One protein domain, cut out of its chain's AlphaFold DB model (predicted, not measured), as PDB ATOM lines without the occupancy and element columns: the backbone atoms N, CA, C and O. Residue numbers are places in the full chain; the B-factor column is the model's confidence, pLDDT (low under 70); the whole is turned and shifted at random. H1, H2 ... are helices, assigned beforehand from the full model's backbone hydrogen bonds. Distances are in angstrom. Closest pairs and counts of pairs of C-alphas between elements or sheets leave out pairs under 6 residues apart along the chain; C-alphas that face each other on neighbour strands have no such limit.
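AT A GLANCE: This is residues 8 to 57 of the 147 residues of an uncharacterized protein of viral metagenome (UniProt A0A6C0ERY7). One long helix, H3, sticks out with residues 34 to 39 and 41 to 56 from a small head, a helical hairpin of H1 and H2. The printed part has 50 residues, with three named helices in the order H1, H2, H3, and no named strand: all helix. It is extended, a rod of 54 by 17 by 13 A, with a radius of gyration of the C-alphas of 17.0 A.

IN THESE COORDINATES: H3, residues 34 to 56, is 32.4 A long, from C-alpha 34 at (152.056, 129.489, 113.954) to C-alpha 56 at (121.094, 139.019, 115.829). H2, residues 20 to 30, measures 15.0 A. H1, residues 8 to 14, begins at (157.242, 115.353, 111.156) and measures 10.1 A.

HOW THE PARTS SIT: H3 is apart from H2 and from H1. H1 and H2 touch, their closest C-alphas, of Ile 13 and Gln 23, being 6.3 A apart. This hairpin has a shallow tilt of 31 degrees, opposite ways. In H1, H2 and H3 every O i to N i+4 pair is within hydrogen-bond range.

THE WHOLE: The C-alphas farthest apart, of Pro 17 and Lys 57, are 54.3 A apart. The printed part has no cut, and both links are tight. Residues 32 to 35 and 52 to 57 have pLDDT under 70.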
ATOM      1  N   THR A   8     157.126 116.599 111.926       82.94
ATOM      2  CA  THR A   8     157.242 115.353 111.156       82.94
ATOM      3  C   THR A   8     156.755 115.539 109.717       82.94
ATOM      4  O   THR A   8     157.405 115.087 108.776       82.94
ATOM      5  N   LYS A   9     155.641 116.253 109.520       80.38
ATOM      6  CA  LYS A   9     155.082 116.522 108.185       80.38
ATOM      7  C   LYS A   9     155.973 117.448 107.349       80.38
ATOM      8  O   LYS A   9     156.181 117.180 106.167       80.38
ATOM      9  N   GLN A  10     156.559 118.480 107.956       81.31
ATOM     10  CA  GLN A  10     157.519 119.356 107.275       81.31
ATOM     11  C   GLN A  10     158.801 118.609 106.872       81.31
ATOM     12  O   GLN A  10     159.322 118.828 105.779       81.31
ATOM     13  N   MET A  11     159.271 117.665 107.699       85.62
ATOM     14  CA  MET A  11     160.415 116.813 107.349       85.62
ATOM     15  C   MET A  11     160.130 115.892 106.159       85.62
ATOM     16  O   MET A  11     161.035 115.642 105.365       85.62
ATOM     17  N   TYR A  12     158.895 115.409 105.995       89.50
ATOM     18  CA  TYR A  12     158.517 114.652 104.796       89.50
ATOM     19  C   TYR A  12     158.570 115.516 103.534       89.50
ATOM     20  O   TYR A  12     159.037 115.045 102.501       89.50
ATOM     21  N   ILE A  13     158.178 116.788 103.620       88.25
ATOM     22  CA  ILE A  13     158.236 117.715 102.478       88.25
ATOM     23  C   ILE A  13     159.683 118.031 102.091       88.25
ATOM     24  O   ILE A  13     159.986 118.090 100.904       88.25
ATOM     25  N   ASN A  14     160.592 118.134 103.070       89.12
ATOM     26  CA  ASN A  14     162.032 118.301 102.818       89.12
ATOM     27  C   ASN A  14     162.649 117.149 102.014       89.12
ATOM     28  O   ASN A  14     163.698 117.318 101.401       89.12
ATOM     29  N   ARG A  15     162.034 115.962 102.064       92.56
ATOM     30  CA  ARG A  15     162.516 114.755 101.380       92.56
ATOM     31  C   ARG A  15     161.938 114.589  99.977       92.56
ATOM     32  O   ARG A  15     162.310 113.637  99.295       92.56
ATOM     33  N   LEU A  16     161.024 115.461  99.547       92.19
ATOM     34  CA  LEU A  16     160.465 115.377  98.203       92.19
ATOM     35  C   LEU A  16     161.548 115.729  97.170       92.19
ATOM     36  O   LEU A  16     162.262 116.717  97.353       92.19
ATOM     37  N   PRO A  17     161.660 114.975  96.062       93.19
ATOM     38  CA  PRO A  17     162.631 115.232  95.002       93.19
ATOM     39  C   PRO A  17     162.153 116.373  94.087       93.19
ATOM     40  O   PRO A  17     162.017 116.208  92.879       93.19
ATOM     41  N   ILE A  18     161.848 117.528  94.677       92.94
ATOM     42  CA  ILE A  18     161.403 118.742  93.987       92.94
ATOM     43  C   ILE A  18     162.287 119.929  94.402       92.94
ATOM     44  O   ILE A  18     162.826 119.911  95.514       92.94
ATOM     45  N   PRO A  19     162.429 120.962  93.552       96.06
ATOM     46  CA  PRO A  19     163.160 122.188  93.877       96.06
ATOM     47  C   PRO A  19     162.770 122.797  95.229       96.06
ATOM     48  O   PRO A  19     161.594 122.793  95.602       96.06
ATOM     49  N   GLN A  20     163.751 123.357  95.946       88.19
ATOM     50  CA  GLN A  20     163.552 123.937  97.282       88.19
ATOM     51  C   GLN A  20     162.480 125.034  97.301       88.19
ATOM     52  O   GLN A  20     161.693 125.086  98.244       88.19
ATOM     53  N   ASP A  21     162.381 125.834  96.241       86.56
ATOM     54  CA  ASP A  21     161.372 126.891  96.123       86.56
ATOM     55  C   ASP A  21     159.947 126.323  96.127       86.56
ATOM     56  O   ASP A  21     159.062 126.835  96.814       86.56
ATOM     57  N   LEU A  22     159.725 125.193  95.444       82.69
ATOM     58  CA  LEU A  22     158.437 124.495  95.468       82.69
ATOM     59  C   LEU A  22     158.163 123.871  96.838       82.69
ATOM     60  O   LEU A  22     157.034 123.927  97.322       82.69
ATOM     61  N   GLN A  23     159.187 123.326  97.504       88.25
ATOM     62  CA  GLN A  23     159.035 122.839  98.880       88.25
ATOM     63  C   GLN A  23     158.641 123.970  99.836       88.25
ATOM     64  O   GLN A  23     157.832 123.749 100.735       88.25
ATOM     65  N   LEU A  24     159.202 125.170  99.658       81.88
ATOM     66  CA  LEU A  24     158.891 126.351 100.460       81.88
ATOM     67  C   LEU A  24     157.454 126.826 100.220       81.88
ATOM     68  O   LEU A  24     156.731 127.061 101.183       81.88
ATOM     69  N   ILE A  25     157.007 126.883  98.962       81.44
ATOM     70  CA  ILE A  25     155.618 127.224  98.616       81.44
ATOM     71  C   ILE A  25     154.639 126.236  99.262       81.44
ATOM     72  O   ILE A  25     153.679 126.653  99.909       81.44
ATOM     73  N   ILE A  26     154.907 124.929  99.157       82.88
ATOM     74  CA  ILE A  26     154.076 123.889  99.780       82.88
ATOM     75  C   ILE A  26     154.063 124.053 101.303       82.88
ATOM     76  O   ILE A  26     153.006 123.945 101.919       82.88
ATOM     77  N   LYS A  27     155.208 124.346 101.930       80.69
ATOM     78  CA  LYS A  27     155.267 124.568 103.381       80.69
ATOM     79  C   LYS A  27     154.477 125.796 103.811       80.69
ATOM     80  O   LYS A  27     153.701 125.693 104.750       80.69
ATOM     81  N   ASN A  28     154.626 126.911 103.107       75.56
ATOM     82  CA  ASN A  28     153.911 128.149 103.413       75.56
ATOM     83  C   ASN A  28     152.397 127.978 103.242       75.56
ATOM     84  O   ASN A  28     151.624 128.505 104.034       75.56
ATOM     85  N   TYR A  29     151.972 127.195 102.247       74.88
ATOM     86  CA  TYR A  29     150.564 126.877 102.027       74.88
ATOM     87  C   TYR A  29     150.000 125.902 103.077       74.88
ATOM     88  O   TYR A  29     148.902 126.098 103.597       74.88
ATOM     89  N   CYS A  30     150.734 124.833 103.394       75.56
ATOM     90  CA  CYS A  30     150.253 123.753 104.263       75.56
ATOM     91  C   CYS A  30     150.480 124.008 105.761       75.56
ATOM     92  O   CYS A  30     149.787 123.421 106.592       75.56
ATOM     93  N   PHE A  31     151.462 124.835 106.109       71.12
ATOM     94  CA  PHE A  31     151.935 125.079 107.471       71.12
ATOM     95  C   PHE A  31     152.206 126.565 107.656       71.12
ATOM     96  O   PHE A  31     153.312 126.914 108.072       71.12
ATOM     97  N   TYR A  32     151.213 127.418 107.346       67.12
ATOM     98  CA  TYR A  32     151.180 128.811 107.816       67.12
ATOM     99  C   TYR A  32     151.931 128.902 109.143       67.12
ATOM    100  O   TYR A  32     151.644 128.097 110.042       67.12
ATOM    101  N   ASP A  33     152.918 129.797 109.252       69.06
ATOM    102  CA  ASP A  33     153.657 129.897 110.504       69.06
ATOM    103  C   ASP A  33     152.658 130.093 111.658       69.06
ATOM    104  O   ASP A  33     151.549 130.612 111.478       69.06
ATOM    105  N   PHE A  34     152.994 129.556 112.832       65.06
ATOM    106  CA  PHE A  34     152.056 129.489 113.954       65.06
ATOM    107  C   PHE A  34     151.426 130.860 114.256       65.06
ATOM    108  O   PHE A  34     150.237 130.950 114.552       65.06
ATOM    109  N   GLN A  35     152.209 131.926 114.086       69.94
ATOM    110  CA  GLN A  35     151.782 133.304 114.267       69.94
ATOM    111  C   GLN A  35     150.741 133.741 113.226       69.94
ATOM    112  O   GLN A  35     149.715 134.313 113.591       69.94
ATOM    113  N   THR A  36     150.948 133.434 111.948       74.69
ATOM    114  CA  THR A  36     150.015 133.710 110.849       74.69
ATOM    115  C   THR A  36     148.729 132.911 111.019       74.69
ATOM    116  O   THR A  36     147.636 133.452 110.844       74.69
ATOM    117  N   TRP A  37     148.824 131.642 111.423       73.81
ATOM    118  CA  TRP A  37     147.646 130.820 111.697       73.81
ATOM    119  C   TRP A  37     146.819 131.357 112.874       73.81
ATOM    120  O   TRP A  37     145.609 131.544 112.724       73.81
ATOM    121  N   GLU A  38     147.453 131.660 114.014       73.56
ATOM    122  CA  GLU A  38     146.786 132.269 115.177       73.56
ATOM    123  C   GLU A  38     146.170 133.628 114.821       73.56
ATOM    124  O   GLU A  38     145.022 133.902 115.170       73.56
ATOM    125  N   THR A  39     146.875 134.450 114.038       74.50
ATOM    126  CA  THR A  39     146.375 135.756 113.584       74.50
ATOM    127  C   THR A  39     145.125 135.600 112.717       74.50
ATOM    128  O   THR A  39     144.101 136.232 112.977       74.50
ATOM    129  N   ILE A  40     145.155 134.711 111.720       77.62
ATOM    130  CA  ILE A  40     143.997 134.444 110.852       77.62
ATOM    131  C   ILE A  40     142.826 133.890 111.670       77.62
ATOM    132  O   ILE A  40     141.676 134.274 111.446       77.62
ATOM    133  N   LYS A  41     143.094 132.991 112.619       78.12
ATOM    134  CA  LYS A  41     142.082 132.408 113.504       78.12
ATOM    135  C   LYS A  41     141.439 133.471 114.395       78.12
ATOM    136  O   LYS A  41     140.212 133.515 114.475       78.12
ATOM    137  N   PHE A  42     142.237 134.353 114.996       81.38
ATOM    138  CA  PHE A  42     141.756 135.481 115.790       81.38
ATOM    139  C   PHE A  42     140.876 136.420 114.958       81.38
ATOM    140  O   PHE A  42     139.745 136.708 115.354       81.38
ATOM    141  N   ILE A  43     141.347 136.833 113.775       79.56
ATOM    142  CA  ILE A  43     140.592 137.710 112.867       79.56
ATOM    143  C   ILE A  43     139.259 137.061 112.484       79.56
ATOM    144  O   ILE A  43     138.216 137.706 112.567       79.56
ATOM    145  N   LYS A  44     139.266 135.775 112.110       80.25
ATOM    146  CA  LYS A  44     138.040 135.038 111.764       80.25
ATOM    147  C   LYS A  44     137.062 134.974 112.935       80.25
ATOM    148  O   LYS A  44     135.873 135.201 112.737       80.25
ATOM    149  N   LEU A  45     137.550 134.705 114.146       83.56
ATOM    150  CA  LEU A  45     136.709 134.618 115.339       83.56
ATOM    151  C   LEU A  45     136.080 135.975 115.679       83.56
ATOM    152  O   LEU A  45     134.878 136.049 115.934       83.56
ATOM    153  N   LYS A  46     136.857 137.062 115.608       77.69
ATOM    154  CA  LYS A  46     136.344 138.423 115.816       77.69
ATOM    155  C   LYS A  46     135.361 138.841 114.727       77.69
ATOM    156  O   LYS A  46     134.300 139.356 115.060       77.69
ATOM    157  N   LYS A  47     135.652 138.549 113.455       78.50
ATOM    158  CA  LYS A  47     134.736 138.817 112.337       78.50
ATOM    159  C   LYS A  47     133.402 138.092 112.516       78.50
ATOM    160  O   LYS A  47     132.357 138.715 112.371       78.50
ATOM    161  N   ASN A  48     133.434 136.808 112.872       76.88
ATOM    162  CA  ASN A  48     132.220 136.028 113.113       76.88
ATOM    163  C   ASN A  48     131.411 136.585 114.287       76.88
ATOM    164  O   ASN A  48     130.192 136.670 114.189       76.88
ATOM    165  N   ARG A  49     132.079 137.013 115.368       72.88
ATOM    166  CA  ARG A  49     131.410 137.670 116.496       72.88
ATOM    167  C   ARG A  49     130.755 138.986 116.076       72.88
ATOM    168  O   ARG A  49     129.594 139.185 116.394       72.88
ATOM    169  N   ILE A  50     131.452 139.843 115.329       71.19
ATOM    170  CA  ILE A  50     130.888 141.105 114.821       71.19
ATOM    171  C   ILE A  50     129.681 140.839 113.915       71.19
ATOM    172  O   ILE A  50     128.635 141.441 114.112       71.19
ATOM    173  N   HIS A  51     129.790 139.901 112.967       71.44
ATOM    174  CA  HIS A  51     128.670 139.516 112.102       71.44
ATOM    175  C   HIS A  51     127.472 138.988 112.900       71.44
ATOM    176  O   HIS A  51     126.338 139.337 112.600       71.44
ATOM    177  N   HIS A  52     127.709 138.155 113.915       68.69
ATOM    178  CA  HIS A  52     126.644 137.647 114.774       68.69
ATOM    179  C   HIS A  52     125.955 138.771 115.558       68.69
ATOM    180  O   HIS A  52     124.732 138.803 115.616       68.69
ATOM    181  N   LEU A  53     126.727 139.712 116.109       64.38
ATOM    182  CA  LEU A  53     126.185 140.875 116.815       64.38
ATOM    183  C   LEU A  53     125.354 141.768 115.885       64.38
ATOM    184  O   LEU A  53     124.233 142.124 116.240       64.38
ATOM    185  N   LEU A  54     125.864 142.048 114.682       65.50
ATOM    186  CA  LEU A  54     125.156 142.818 113.654       65.50
ATOM    187  C   LEU A  54     123.839 142.160 113.235       65.50
ATOM    188  O   LEU A  54     122.836 142.844 113.095       65.50
ATOM    189  N   ASN A  55     123.836 140.838 113.047       65.31
ATOM    190  CA  ASN A  55     122.667 140.136 112.519       65.31
ATOM    191  C   ASN A  55     121.605 139.822 113.575       65.31
ATOM    192  O   ASN A  55     120.433 139.735 113.229       65.31
ATOM    193  N   ASN A  56     122.001 139.595 114.832       59.28
ATOM    194  CA  ASN A  56     121.094 139.019 115.829       59.28
ATOM    195  C   ASN A  56     120.773 139.949 116.997       59.28
ATOM    196  O   ASN A  56     119.858 139.646 117.750       59.28
ATOM    197  N   LYS A  57     121.560 141.007 117.215       57.56
ATOM    198  CA  LYS A  57     121.484 141.795 118.455       57.56
ATOM    199  C   LYS A  57     121.479 143.302 118.233       57.56
ATOM    200  O   LYS A  57     121.589 144.041 119.199       57.56
TER     201      LYS A  57